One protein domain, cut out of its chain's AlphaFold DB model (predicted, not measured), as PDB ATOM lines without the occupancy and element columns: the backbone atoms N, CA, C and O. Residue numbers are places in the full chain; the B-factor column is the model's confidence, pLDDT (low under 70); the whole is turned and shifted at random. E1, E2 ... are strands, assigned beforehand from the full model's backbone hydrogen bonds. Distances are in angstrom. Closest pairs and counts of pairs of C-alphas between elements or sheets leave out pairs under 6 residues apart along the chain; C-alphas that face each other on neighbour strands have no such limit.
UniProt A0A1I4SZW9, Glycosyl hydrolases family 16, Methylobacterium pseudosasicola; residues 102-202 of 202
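AT A GLANCE: This is residues 102 to 202 of the 202 residues of the protein "Glycosyl hydrolases family 16" of Methylobacterium pseudosasicola (UniProt A0A1I4SZW9). Two antiparallel sheets lie face to face as a sandwich: a twisted sheet of four strands, E2 E3 E4 E5, and a smaller one of three, E1 E6 E7, with the strands of the one at 20 degrees to those of the other. The printed part begins in the small sheet with E1, goes on through the larger sheet with E2 to E5, and comes back to the small sheet for E6 and E7. You have 101 residues, no named helix and seven strands in the order E1 to E7; the class is all strand, though just under half of the residues, 50, are in named elements. The whole is only just compact, close to loose, with a radius of gyration of the C-alphas of 14.9 A, and spans 41 by 29 by 27 A.

IN THESE COORDINATES: Find C-alpha 102 at (17.121, 11.698, 81.094); from there E1 runs to residue 108, 19.6 A. E2 holds residues 117 to 122, 15.9 A. E3, the longest strand by residues, begins at C-alpha 138, at (7.974, 22.740, 72.650), and ends at residue 146, 21.6 A on; it bends by 69 degrees at residue 142. E4 is residues 152 to 159, 23.2 A, and E5 residues 170 to 177, 22.4 A. E6 is residues 185 to 191, 19.5 A, and E7 residues 196 to 200, 13.9 A, ending at C-alpha 200, (22.174, 24.868, 89.386).

HOW THE PARTS SIT: Begin with the larger sheet, order E2 E3 E4 E5, a meander, each strand the antiparallel neighbour of the one before. Its hairpins are E2 and E3, with N 120 and O 143 at 3.0 A; E3 and E4, with N 141 and O 156 at 2.9 A; and E4 and E5, with N 155 and O 174 at 2.9 A. In the other sheet E6 is the inner strand: look for N 104 and O 189, 3.0 A, between E1 and E6, and N 190 and O 197, 2.8 A, in the hairpin E6 and E7. Between the sheets, the closest C-alphas of E3 and E6 are those of Val 142 and Val 189, 5.8 A apart. E1 and E4 are apart, and so are E2 and E7.

THE WHOLE: The C-alphas farthest apart are those of Ala 129 and Thr 179, 43.3 A. The printed part has no cut and ends at Gly 202, the chain's last residue. Residues 123 to 137 make the long link E2 to E3. Mean pLDDT of the printed part is 83.8; look for values under 70 at residues 126 to 137, 149 to 150 and 161 to 170.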
ATOM      1  N   GLY A 102      15.793  11.838  80.511       96.94
ATOM      2  CA  GLY A 102      17.121  11.698  81.094       96.94
ATOM      3  C   GLY A 102      17.594  12.972  81.776       96.94
ATOM      4  O   GLY A 102      16.820  13.899  82.015       96.94
ATOM      5  N   TYR A 103      18.880  12.979  82.106       97.94
ATOM      6  CA  TYR A 103      19.557  14.121  82.692       97.94
ATOM      7  C   TYR A 103      20.476  14.751  81.649       97.94
ATOM      8  O   TYR A 103      21.295  14.049  81.058       97.94
ATOM      9  N   PHE A 104      20.305  16.047  81.419       98.19
ATOM     10  CA  PHE A 104      21.103  16.844  80.492       98.19
ATOM     11  C   PHE A 104      21.776  17.942  81.305       98.19
ATOM     12  O   PHE A 104      21.091  18.619  82.069       98.19
ATOM     13  N   GLU A 105      23.085  18.114  81.154       98.25
ATOM     14  CA  GLU A 105      23.870  19.082  81.920       98.25
ATOM     15  C   GLU A 105      24.910  19.751  81.022       98.25
ATOM     16  O   GLU A 105      25.482  19.113  80.137       98.25
ATOM     17  N   ILE A 106      25.159  21.033  81.275       98.56
ATOM     18  CA  ILE A 106      26.311  21.774  80.770       98.56
ATOM     19  C   ILE A 106      27.080  22.366  81.951       98.56
ATOM     20  O   ILE A 106      26.485  22.839  82.922       98.56
ATOM     21  N   ARG A 107      28.412  22.393  81.849       98.31
ATOM     22  CA  ARG A 107      29.263  23.222  82.706       98.31
ATOM     23  C   ARG A 107      29.725  24.449  81.921       98.31
ATOM     24  O   ARG A 107      30.536  24.308  81.010       98.31
ATOM     25  N   ALA A 108      29.245  25.636  82.280       97.94
ATOM     26  CA  ALA A 108      29.485  26.869  81.526       97.94
ATOM     27  C   ALA A 108      29.819  28.058  82.438       97.94
ATOM     28  O   ALA A 108      29.401  28.089  83.593       97.94
ATOM     29  N   ASP A 109      30.584  29.010  81.900       95.81
ATOM     30  CA  ASP A 109      30.814  30.346  82.460       95.81
ATOM     31  C   ASP A 109      30.170  31.349  81.500       95.81
ATOM     32  O   ASP A 109      30.574  31.433  80.336       95.81
ATOM     33  N   PHE A 110      29.118  32.024  81.956       95.00
ATOM     34  CA  PHE A 110      28.317  32.920  81.127       95.00
ATOM     35  C   PHE A 110      28.763  34.378  81.267       95.00
ATOM     36  O   PHE A 110      29.273  34.820  82.301       95.00
ATOM     37  N   SER A 111      28.566  35.145  80.198       92.31
ATOM     38  CA  SER A 111      28.945  36.546  80.142       92.31
ATOM     39  C   SER A 111      28.079  37.390  81.073       92.31
ATOM     40  O   SER A 111      26.852  37.336  81.067       92.31
ATOM     41  N   ASN A 112      28.739  38.242  81.855       89.62
ATOM     42  CA  ASN A 112      28.086  39.267  82.671       89.62
ATOM     43  C   ASN A 112      28.042  40.626  81.952       89.62
ATOM     44  O   ASN A 112      27.813  41.661  82.577       89.62
ATOM     45  N   ASP A 113      28.302  40.643  80.642       89.62
ATOM     46  CA  ASP A 113      28.221  41.860  79.852       89.62
ATOM     47  C   ASP A 113      26.767  42.285  79.637       89.62
ATOM     48  O   ASP A 113      25.835  41.491  79.484       89.62
ATOM     49  N   SER A 114      26.574  43.599  79.586       87.00
ATOM     50  CA  SER A 114      25.268  44.194  79.350       87.00
ATOM     51  C   SER A 114      24.668  43.710  78.025       87.00
ATOM     52  O   SER A 114      25.254  43.923  76.963       87.00
ATOM     53  N   ASN A 115      23.455  43.153  78.082       85.44
ATOM     54  CA  ASN A 115      22.697  42.610  76.945       85.44
ATOM     55  C   ASN A 115      23.245  41.298  76.362       85.44
ATOM     56  O   ASN A 115      22.749  40.865  75.321       85.44
ATOM     57  N   ALA A 116      24.213  40.653  77.023       91.25
ATOM     58  CA  ALA A 116      24.504  39.254  76.750       91.25
ATOM     59  C   ALA A 116      23.287  38.393  77.126       91.25
ATOM     60  O   ALA A 116      22.638  38.640  78.150       91.25
ATOM     61  N   TRP A 117      22.984  37.418  76.274       93.25
ATOM     62  CA  TRP A 117      21.952  36.412  76.488       93.25
ATOM     63  C   TRP A 117      22.545  35.056  76.121       93.25
ATOM     64  O   TRP A 117      22.578  34.674  74.950       93.25
ATOM     65  N   ASP A 118      23.052  34.369  77.137       94.62
ATOM     66  CA  ASP A 118      23.635  33.041  76.995       94.62
ATOM     67  C   ASP A 118      22.585  31.990  77.348       94.62
ATOM     68  O   ASP A 118      21.801  32.177  78.283       94.62
ATOM     69  N   ALA A 119      22.550  30.886  76.601       95.75
ATOM     70  CA  ALA A 119      21.538  29.857  76.795       95.75
ATOM     71  C   ALA A 119      22.052  28.445  76.502       95.75
ATOM     72  O   ALA A 119      22.854  28.219  75.593       95.75
ATOM     73  N   PHE A 120      21.513  27.480  77.243       97.94
ATOM     74  CA  PHE A 120      21.560  26.057  76.922       97.94
ATOM     75  C   PHE A 120      20.145  25.493  77.033       97.94
ATOM     76  O   PHE A 120      19.486  25.614  78.067       97.94
ATOM     77  N   TRP A 121      19.663  24.908  75.943       96.25
ATOM     78  CA  TRP A 121      18.248  24.627  75.745       96.25
ATOM     79  C   TRP A 121      18.046  23.418  74.831       96.25
ATOM     80  O   TRP A 121      18.953  23.007  74.102       96.25
ATOM     81  N   LEU A 122      16.859  22.820  74.904       94.31
ATOM     82  CA  LEU A 122      16.493  21.608  74.180       94.31
ATOM     83  C   LEU A 122      15.271  21.865  73.298       94.31
ATOM     84  O   LEU A 122      14.234  22.343  73.763       94.31
ATOM     85  N   LEU A 123      15.377  21.434  72.041       89.25
ATOM     86  CA  LEU A 123      14.298  21.450  71.058       89.25
ATOM     87  C   LEU A 123      13.895  20.028  70.637       89.25
ATOM     88  O   LEU A 123      14.719  19.107  70.659       89.25
ATOM     89  N   PRO A 124      12.643  19.821  70.193       84.75
ATOM     90  CA  PRO A 124      12.220  18.554  69.619       84.75
ATOM     91  C   PRO A 124      12.970  18.266  68.311       84.75
ATOM     92  O   PRO A 124      13.045  19.103  67.416       84.75
ATOM     93  N   ASN A 125      13.461  17.033  68.156       80.12
ATOM     94  CA  ASN A 125      14.161  16.591  66.940       80.12
ATOM     95  C   ASN A 125      13.259  16.547  65.689       80.12
ATOM     96  O   ASN A 125      13.739  16.543  64.559       80.12
ATOM     97  N   GLN A 126      11.944  16.466  65.878       69.69
ATOM     98  CA  GLN A 126      10.957  16.517  64.807       69.69
ATOM     99  C   GLN A 126       9.913  17.553  65.184       69.69
ATOM    100  O   GLN A 126       9.313  17.471  66.258       69.69
ATOM    101  N   GLN A 127       9.671  18.509  64.294       58.25
ATOM    102  CA  GLN A 127       8.584  19.447  64.500       58.25
ATOM    103  C   GLN A 127       7.255  18.716  64.346       58.25
ATOM    104  O   GLN A 127       7.100  17.870  63.461       58.25
ATOM    105  N   SER A 128       6.293  19.001  65.224       53.66
ATOM    106  CA  SER A 128       4.995  18.334  65.137       53.66
ATOM    107  C   SER A 128       4.364  18.601  63.763       53.66
ATOM    108  O   SER A 128       4.489  19.695  63.213       53.66
ATOM    109  N   ALA A 129       3.624  17.635  63.213       46.53
ATOM    110  CA  ALA A 129       2.898  17.814  61.952       46.53
ATOM    111  C   ALA A 129       1.862  18.967  61.988       46.53
ATOM    112  O   ALA A 129       1.301  19.317  60.954       46.53
ATOM    113  N   GLN A 130       1.606  19.565  63.161       46.62
ATOM    114  CA  GLN A 130       0.739  20.736  63.344       46.62
ATOM    115  C   GLN A 130       1.482  22.084  63.298       46.62
ATOM    116  O   GLN A 130       0.858  23.143  63.384       46.62
ATOM    117  N   SER A 131       2.796  22.051  63.066       47.84
ATOM    118  CA  SER A 131       3.700  23.203  63.006       47.84
ATOM    119  C   SER A 131       3.413  24.225  61.898       47.84
ATOM    120  O   SER A 131       4.034  25.285  61.872       47.84
ATOM    121  N   SER A 132       2.490  23.949  60.974       46.09
ATOM    122  CA  SER A 132       1.991  24.968  60.039       46.09
ATOM    123  C   SER A 132       1.076  25.996  60.718       46.09
ATOM    124  O   SER A 132       0.599  26.929  60.077       46.09
ATOM    125  N   SER A 133       0.801  25.820  62.009       46.91
ATOM    126  CA  SER A 133       0.162  26.795  62.877       46.91
ATOM    127  C   SER A 133       1.036  26.993  64.115       46.91
ATOM    128  O   SER A 133       1.753  26.081  64.507       46.91
ATOM    129  N   ILE A 134       0.918  28.156  64.747       49.53
ATOM    130  CA  ILE A 134       1.325  28.561  66.115       49.53
ATOM    131  C   ILE A 134       1.164  27.469  67.219       49.53
ATOM    132  O   ILE A 134       1.593  27.640  68.359       49.53
ATOM    133  N   ASN A 135       0.581  26.321  66.887       43.84
ATOM    134  CA  ASN A 135       0.277  25.189  67.733       43.84
ATOM    135  C   ASN A 135       1.327  24.081  67.520       43.84
ATOM    136  O   ASN A 135       1.196  23.246  66.627       43.84
ATOM    137  N   GLY A 136       2.379  24.068  68.336       54.19
ATOM    138  CA  GLY A 136       3.375  22.993  68.322       54.19
ATOM    139  C   GLY A 136       4.765  23.349  68.842       54.19
ATOM    140  O   GLY A 136       5.667  22.532  68.667       54.19
ATOM    141  N   HIS A 137       4.964  24.528  69.441       67.31
ATOM    142  CA  HIS A 137       6.257  24.898  70.016       67.31
ATOM    143  C   HIS A 137       6.445  24.180  71.352       67.31
ATOM    144  O   HIS A 137       5.621  24.315  72.257       67.31
ATOM    145  N   GLN A 138       7.511  23.388  71.432       80.94
ATOM    146  CA  GLN A 138       7.974  22.740  72.650       80.94
ATOM    147  C   GLN A 138       9.441  23.100  72.811       80.94
ATOM    148  O   GLN A 138      10.214  22.945  71.866       80.94
ATOM    149  N   GLU A 139       9.797  23.583  73.987       87.94
ATOM    150  CA  GLU A 139      11.130  24.088  74.287       87.94
ATOM    151  C   GLU A 139      11.395  23.886  75.772       87.94
ATOM    152  O   GLU A 139      10.514  24.139  76.605       87.94
ATOM    153  N   LEU A 140      12.588  23.393  76.091       93.12
ATOM    154  CA  LEU A 140      13.081  23.330  77.460       93.12
ATOM    155  C   LEU A 140      14.363  24.139  77.548       93.12
ATOM    156  O   LEU A 140      15.432  23.653  77.174       93.12
ATOM    157  N   ASP A 141      14.263  25.335  78.100       96.06
ATOM    158  CA  ASP A 141      15.417  26.159  78.417       96.06
ATOM    159  C   ASP A 141      15.978  25.677  79.744       96.06
ATOM    160  O   ASP A 141      15.413  25.925  80.815       96.06
ATOM    161  N   VAL A 142      17.069  24.913  79.666       98.00
ATOM    162  CA  VAL A 142      17.772  24.407  80.850       98.00
ATOM    163  C   VAL A 142      18.298  25.590  81.643       98.00
ATOM    164  O   VAL A 142      18.132  25.640  82.863       98.00
ATOM    165  N   VAL A 143      18.885  26.553  80.938       97.44
ATOM    166  CA  VAL A 143      19.344  27.807  81.513       97.44
ATOM    167  C   VAL A 143      19.347  28.924  80.471       97.44
ATOM    168  O   VAL A 143      19.830  28.735  79.355       97.44
ATOM    169  N   GLU A 144      18.859  30.091  80.875       95.69
ATOM    170  CA  GLU A 144      19.055  31.386  80.229       95.69
ATOM    171  C   GLU A 144      19.698  32.352  81.236       95.69
ATOM    172  O   GLU A 144      19.215  32.502  82.367       95.69
ATOM    173  N   HIS A 145      20.774  33.022  80.827       94.25
ATOM    174  CA  HIS A 145      21.475  34.033  81.618       94.25
ATOM    175  C   HIS A 145      21.464  35.381  80.902       94.25
ATOM    176  O   HIS A 145      21.839  35.474  79.732       94.25
ATOM    177  N   TYR A 146      21.063  36.432  81.619       92.25
ATOM    178  CA  TYR A 146      20.987  37.797  81.102       92.25
ATOM    179  C   TYR A 146      22.026  38.677  81.807       92.25
ATOM    180  O   TYR A 146      21.823  39.121  82.938       92.25
ATOM    181  N   GLY A 147      23.131  38.990  81.125       86.69
ATOM    182  CA  GLY A 147      24.321  39.572  81.762       86.69
ATOM    183  C   GLY A 147      24.126  40.939  82.439       86.69
ATOM    184  O   GLY A 147      24.916  41.326  83.294       86.69
ATOM    185  N   ASN A 148      23.052  41.675  82.123       74.75
ATOM    186  CA  ASN A 148      22.819  43.021  82.664       74.75
ATOM    187  C   ASN A 148      21.980  43.074  83.950       74.75
ATOM    188  O   ASN A 148      21.821  44.155  84.518       74.75
ATOM    189  N   ASN A 149      21.358  41.966  84.351       55.28
ATOM    190  CA  ASN A 149      20.537  41.900  85.553       55.28
ATOM    191  C   ASN A 149      20.111  40.452  85.770       55.28
ATOM    192  O   ASN A 149      19.102  40.021  85.229       55.28
ATOM    193  N   ASP A 150      20.876  39.723  86.566       64.31
ATOM    194  CA  ASP A 150      20.320  38.958  87.666       64.31
ATOM    195  C   ASP A 150      21.449  38.373  88.489       64.31
ATOM    196  O   ASP A 150      22.522  38.034  87.996       64.31
ATOM    197  N   LYS A 151      21.205  38.224  89.784       84.44
ATOM    198  CA  LYS A 151      22.090  37.423  90.627       84.44
ATOM    199  C   LYS A 151      21.974  35.938  90.280       84.44
ATOM    200  O   LYS A 151      22.344  35.125  91.100       84.44
ATOM    201  N   GLY A 152      21.397  35.551  89.153       91.62
ATOM    202  CA  GLY A 152      20.905  34.208  88.922       91.62
ATOM    203  C   GLY A 152      20.512  33.979  87.477       91.62
ATOM    204  O   GLY A 152      20.855  34.762  86.598       91.62
ATOM    205  N   VAL A 153      19.783  32.893  87.257       94.94
ATOM    206  CA  VAL A 153      19.438  32.399  85.923       94.94
ATOM    207  C   VAL A 153      17.977  31.986  85.838       94.94
ATOM    208  O   VAL A 153      17.317  31.759  86.858       94.94
ATOM    209  N   TYR A 154      17.483  31.848  84.614       95.56
ATOM    210  CA  TYR A 154      16.130  31.399  84.327       95.56
ATOM    211  C   TYR A 154      16.137  30.008  83.711       95.56
ATOM    212  O   TYR A 154      17.009  29.677  82.918       95.56
ATOM    213  N   SER A 155      15.132  29.212  84.051       96.19
ATOM    214  CA  SER A 155      14.790  27.995  83.321       96.19
ATOM    215  C   SER A 155      13.339  28.096  82.889       96.19
ATOM    216  O   SER A 155      12.474  28.438  83.706       96.19
ATOM    217  N   THR A 156      13.060  27.789  81.628       93.69
ATOM    218  CA  THR A 156      11.745  28.015  81.031       93.69
ATOM    219  C   THR A 156      11.255  26.753  80.323       93.69
ATOM    220  O   THR A 156      12.003  26.003  79.706       93.69
ATOM    221  N   ILE A 157       9.962  26.470  80.468       91.62
ATOM    222  CA  ILE A 157       9.251  25.491  79.647       91.62
ATOM    223  C   ILE A 157       8.312  26.281  78.750       91.62
ATOM    224  O   ILE A 157       7.351  26.872  79.259       91.62
ATOM    225  N   HIS A 158       8.555  26.257  77.441       86.19
ATOM    226  CA  HIS A 158       7.590  26.738  76.458       86.19
ATOM    227  C   HIS A 158       6.766  25.565  75.950       86.19
ATOM    228  O   HIS A 158       7.295  24.582  75.434       86.19
ATOM    229  N   THR A 159       5.449  25.672  76.095       80.00
ATOM    230  CA  THR A 159       4.531  24.677  75.551       80.00
ATOM    231  C   THR A 159       3.258  25.325  75.041       80.00
ATOM    232  O   THR A 159       2.692  26.247  75.644       80.00
ATOM    233  N   THR A 160       2.787  24.810  73.914       72.88
ATOM    234  CA  THR A 160       1.485  25.153  73.339       72.88
ATOM    235  C   THR A 160       0.468  24.028  73.520       72.88
ATOM    236  O   THR A 160      -0.556  24.036  72.842       72.88
ATOM    237  N   ASP A 161       0.745  23.042  74.379       69.25
ATOM    238  CA  ASP A 161      -0.148  21.900  74.563       69.25
ATOM    239  C   ASP A 161      -1.495  22.341  75.158       69.25
ATOM    240  O   ASP A 161      -1.534  22.977  76.218       69.25
ATOM    241  N   PRO A 162      -2.627  21.997  74.513       60.62
ATOM    242  CA  PRO A 162      -3.943  22.323  75.037       60.62
ATOM    243  C   PRO A 162      -4.195  21.564  76.344       60.62
ATOM    244  O   PRO A 162      -4.409  20.352  76.342       60.62
ATOM    245  N   GLN A 163      -4.239  22.281  77.467       63.44
ATOM    246  CA  GLN A 163      -4.738  21.760  78.740       63.44
ATOM    247  C   GLN A 163      -6.106  22.360  79.067       63.44
ATOM    248  O   GLN A 163      -6.338  23.562  78.929       63.44
ATOM    249  N   ASN A 164      -7.032  21.512  79.528       61.31
ATOM    250  CA  ASN A 164      -8.374  21.941  79.921       61.31
ATOM    251  C   ASN A 164      -8.301  23.024  81.008       61.31
ATOM    252  O   ASN A 164      -7.821  22.771  82.110       61.31
ATOM    253  N   GLY A 165      -8.821  24.214  80.702       59.66
ATOM    254  CA  GLY A 165      -8.882  25.333  81.646       59.66
ATOM    255  C   GLY A 165      -7.585  26.134  81.795       59.66
ATOM    256  O   GLY A 165      -7.525  26.994  82.672       59.66
ATOM    257  N   ILE A 166      -6.572  25.893  80.958       60.78
ATOM    258  CA  ILE A 166      -5.317  26.656  80.942       60.78
ATOM    259  C   ILE A 166      -5.208  27.398  79.598       60.78
ATOM    260  O   ILE A 166      -5.473  26.790  78.557       60.78
ATOM    261  N   PRO A 167      -4.874  28.707  79.591       57.00
ATOM    262  CA  PRO A 167      -4.684  29.460  78.356       57.00
ATOM    263  C   PRO A 167      -3.703  28.765  77.406       57.00
ATOM    264  O   PRO A 167      -2.677  28.245  77.834       57.00
ATOM    265  N   TRP A 168      -4.029  28.768  76.114       55.22
ATOM    266  CA  TRP A 168      -3.118  28.327  75.061       55.22
ATOM    267  C   TRP A 168      -1.844  29.183  75.089       55.22
ATOM    268  O   TRP A 168      -1.946  30.405  75.146       55.22
ATOM    269  N   GLN A 169      -0.681  28.525  75.014       58.09
ATOM    270  CA  GLN A 169       0.662  29.080  75.247       58.09
ATOM    271  C   GLN A 169       0.932  29.393  76.725       58.09
ATOM    272  O   GLN A 169       0.644  30.482  77.221       58.09
ATOM    273  N   THR A 170       1.528  28.435  77.436       65.25
ATOM    274  CA  THR A 170       2.036  28.687  78.787       65.25
ATOM    275  C   THR A 170       3.544  28.604  78.804       65.25
ATOM    276  O   THR A 170       4.102  27.543  78.535       65.25
ATOM    277  N   ASN A 171       4.170  29.700  79.218       77.12
ATOM    278  CA  ASN A 171       5.546  29.676  79.683       77.12
ATOM    279  C   ASN A 171       5.516  29.358  81.178       77.12
ATOM    280  O   ASN A 171       4.809  30.018  81.947       77.12
ATOM    281  N   ARG A 172       6.256  28.335  81.597       86.12
ATOM    282  CA  ARG A 172       6.516  28.071  83.018       86.12
ATOM    283  C   ARG A 172       7.973  28.374  83.273       86.12
ATOM    284  O   ARG A 172       8.829  27.600  82.865       86.12
ATOM    285  N   GLN A 173       8.219  29.502  83.919       90.62
ATOM    286  CA  GLN A 173       9.562  29.980  84.193       90.62
ATOM    287  C   GLN A 173       9.874  29.865  85.683       90.62
ATOM    288  O   GLN A 173       9.014  30.113  86.534       90.62
ATOM    289  N   VAL A 174      11.108  29.487  85.984       91.88
ATOM    290  CA  VAL A 174      11.681  29.472  87.327       91.88
ATOM    291  C   VAL A 174      12.921  30.352  87.313       91.88
ATOM    292  O   VAL A 174      13.746  30.233  86.413       91.88
ATOM    293  N   TYR A 175      13.041  31.221  88.312       93.94
ATOM    294  CA  TYR A 175      14.245  32.005  88.563       93.94
ATOM    295  C   TYR A 175      15.050  31.361  89.696       93.94
ATOM    296  O   TYR A 175      14.499  31.077  90.765       93.94
ATOM    297  N   SER A 176      16.343  31.158  89.462       93.25
ATOM    298  CA  SER A 176      17.288  30.568  90.407       93.25
ATOM    299  C   SER A 176      18.330  31.611  90.798       93.25
ATOM    300  O   SER A 176      19.267  31.861  90.042       93.25
ATOM    301  N   GLU A 177      18.181  32.221  91.978       93.25
ATOM    302  CA  GLU A 177      19.187  33.145  92.516       93.25
ATOM    303  C   GLU A 177      20.476  32.388  92.874       93.25
ATOM    304  O   GLU A 177      20.458  31.379  93.581       93.25
ATOM    305  N   MET A 178      21.604  32.907  92.413       90.88
ATOM    306  CA  MET A 178      22.954  32.422  92.665       90.88
ATOM    307  C   MET A 178      23.687  33.398  93.594       90.88
ATOM    308  O   MET A 178      23.539  34.618  93.542       90.88
ATOM    309  N   THR A 179      24.524  32.867  94.482       87.69
ATOM    310  CA  THR A 179      25.341  33.735  95.353       87.69
ATOM    311  C   THR A 179      26.433  34.453  94.556       87.69
ATOM    312  O   THR A 179      26.787  35.589  94.866       87.69
ATOM    313  N   ASN A 180      26.957  33.786  93.529       88.19
ATOM    314  CA  ASN A 180      27.915  34.319  92.576       88.19
ATOM    315  C   ASN A 180      27.611  33.685  91.208       88.19
ATOM    316  O   ASN A 180      27.727  32.468  91.132       88.19
ATOM    317  N   PRO A 181      27.212  34.458  90.183       87.81
ATOM    318  CA  PRO A 181      26.988  33.944  88.831       87.81
ATOM    319  C   PRO A 181      28.266  33.908  87.974       87.81
ATOM    320  O   PRO A 181      28.227  33.434  86.847       87.81
ATOM    321  N   SER A 182      29.390  34.452  88.459       88.88
ATOM    322  CA  SER A 182      30.644  34.492  87.701       88.88
ATOM    323  C   SER A 182      31.449  33.203  87.836       88.88
ATOM    324  O   SER A 182      31.665  32.717  88.952       88.88
ATOM    325  N   GLY A 183      32.046  32.768  86.727       93.31
ATOM    326  CA  GLY A 183      32.840  31.554  86.661       93.31
ATOM    327  C   GLY A 183      31.996  30.362  86.230       93.31
ATOM    328  O   GLY A 183      30.816  30.467  85.920       93.31
ATOM    329  N   TYR A 184      32.626  29.193  86.205       96.56
ATOM    330  CA  TYR A 184      31.942  27.984  85.772       96.56
ATOM    331  C   TYR A 184      30.955  27.462  86.813       96.56
ATOM    332  O   TYR A 184      31.354  27.136  87.935       96.56
ATOM    333  N   HIS A 185      29.731  27.232  86.360       96.81
ATOM    334  CA  HIS A 185      28.663  26.553  87.084       96.81
ATOM    335  C   HIS A 185      28.139  25.367  86.280       96.81
ATOM    336  O   HIS A 185      28.371  25.264  85.073       96.81
ATOM    337  N   THR A 186      27.455  24.453  86.962       97.81
ATOM    338  CA  THR A 186      26.731  23.351  86.308       97.81
ATOM    339  C   THR A 186      25.249  23.677  86.243       97.81
ATOM    340  O   THR A 186      24.642  24.026  87.254       97.81
ATOM    341  N   TYR A 187      24.675  23.560  85.051       97.94
ATOM    342  CA  TYR A 187      23.263  23.804  84.786       97.94
ATOM    343  C   TYR A 187      22.668  22.549  84.175       97.94
ATOM    344  O   TYR A 187      23.148  22.078  83.142       97.94
ATOM    345  N   GLY A 188      21.631  22.006  84.804       97.88
ATOM    346  CA  GLY A 188      21.082  20.724  84.387       97.88
ATOM    347  C   GLY A 188      19.570  20.641  84.458       97.88
ATOM    348  O   GLY A 188      18.915  21.326  85.242       97.88
ATOM    349  N   VAL A 189      19.011  19.741  83.657       97.75
ATOM    350  CA  VAL A 189      17.602  19.360  83.699       97.75
ATOM    351  C   VAL A 189      17.484  17.847  83.805       97.75
ATOM    352  O   VAL A 189      18.052  17.098  83.014       97.75
ATOM    353  N   ASN A 190      16.714  17.384  84.786       97.31
ATOM    354  CA  ASN A 190      16.218  16.018  84.834       97.31
ATOM    355  C   ASN A 190      14.807  15.995  84.246       97.31
ATOM    356  O   ASN A 190      13.850  16.453  84.880       97.31
ATOM    357  N   TRP A 191      14.697  15.486  83.026       96.25
ATOM    358  CA  TRP A 191      13.448  15.360  82.294       96.25
ATOM    359  C   TRP A 191      12.953  13.916  82.351       96.25
ATOM    360  O   TRP A 191      13.506  13.018  81.720       96.25
ATOM    361  N   GLN A 192      11.884  13.701  83.106       95.50
ATOM    362  CA  GLN A 192      11.165  12.436  83.220       95.50
ATOM    363  C   GLN A 192       9.789  12.552  82.557       95.50
ATOM    364  O   GLN A 192       9.327  13.644  82.225       95.50
ATOM    365  N   ALA A 193       9.114  11.418  82.380       93.38
ATOM    366  CA  ALA A 193       7.811  11.367  81.718       93.38
ATOM    367  C   ALA A 193       6.727  12.215  82.409       93.38
ATOM    368  O   ALA A 193       5.827  12.719  81.743       93.38
ATOM    369  N   ASP A 194       6.811  12.374  83.728       92.56
ATOM    370  CA  ASP A 194       5.818  13.046  84.569       92.56
ATOM    371  C   ASP A 194       6.373  14.260  85.330       92.56
ATOM    372  O   ASP A 194       5.615  14.981  85.985       92.56
ATOM    373  N   LYS A 195       7.687  14.503  85.257       92.69
ATOM    374  CA  LYS A 195       8.359  15.548  86.027       92.69
ATOM    375  C   LYS A 195       9.552  16.123  85.278       92.69
ATOM    376  O   LYS A 195      10.386  15.393  84.758       92.69
ATOM    377  N   ILE A 196       9.670  17.445  85.316       94.44
ATOM    378  CA  ILE A 196      10.866  18.176  84.896       94.44
ATOM    379  C   ILE A 196      11.432  18.867  86.136       94.44
ATOM    380  O   ILE A 196      10.681  19.411  86.949       94.44
ATOM    381  N   SER A 197      12.739  18.772  86.354       95.50
ATOM    382  CA  SER A 197      13.439  19.426  87.467       95.50
ATOM    383  C   SER A 197      14.708  20.079  86.949       95.50
ATOM    384  O   SER A 197      15.511  19.403  86.317       95.50
ATOM    385  N   PHE A 198      14.866  21.373  87.211       96.44
ATOM    386  CA  PHE A 198      16.049  22.150  86.848       96.44
ATOM    387  C   PHE A 198      16.995  22.267  88.045       96.44
ATOM    388  O   PHE A 198      16.540  22.262  89.193       96.44
ATOM    389  N   TYR A 199      18.293  22.360  87.772       96.62
ATOM    390  CA  TYR A 199      19.366  22.349  88.761       96.62
ATOM    391  C   TYR A 199      20.436  23.381  88.406       96.62
ATOM    392  O   TYR A 199      20.800  23.525  87.239       96.62
ATOM    393  N   VAL A 200      20.967  24.036  89.439       95.75
ATOM    394  CA  VAL A 200      22.174  24.868  89.386       95.75
ATOM    395  C   VAL A 200      23.113  24.350  90.473       95.75
ATOM    396  O   VAL A 200      22.717  24.293  91.636       95.75
ATOM    397  N   ASP A 201      24.318  23.921  90.102       95.31
ATOM    398  CA  ASP A 201      25.330  23.341  91.006       95.31
ATOM    399  C   ASP A 201      24.894  22.092  91.801       95.31
ATOM    400  O   ASP A 201      25.479  21.733  92.830       95.31
ATOM    401  N   GLY A 202      23.917  21.365  91.249       86.38
ATOM    402  CA  GLY A 202      23.520  20.018  91.659       86.38
ATOM    403  C   GLY A 202      22.444  19.946  92.728       86.38
ATOM    404  O   GLY A 202      22.791  20.063  93.924       86.38
TER     405      GLY A 202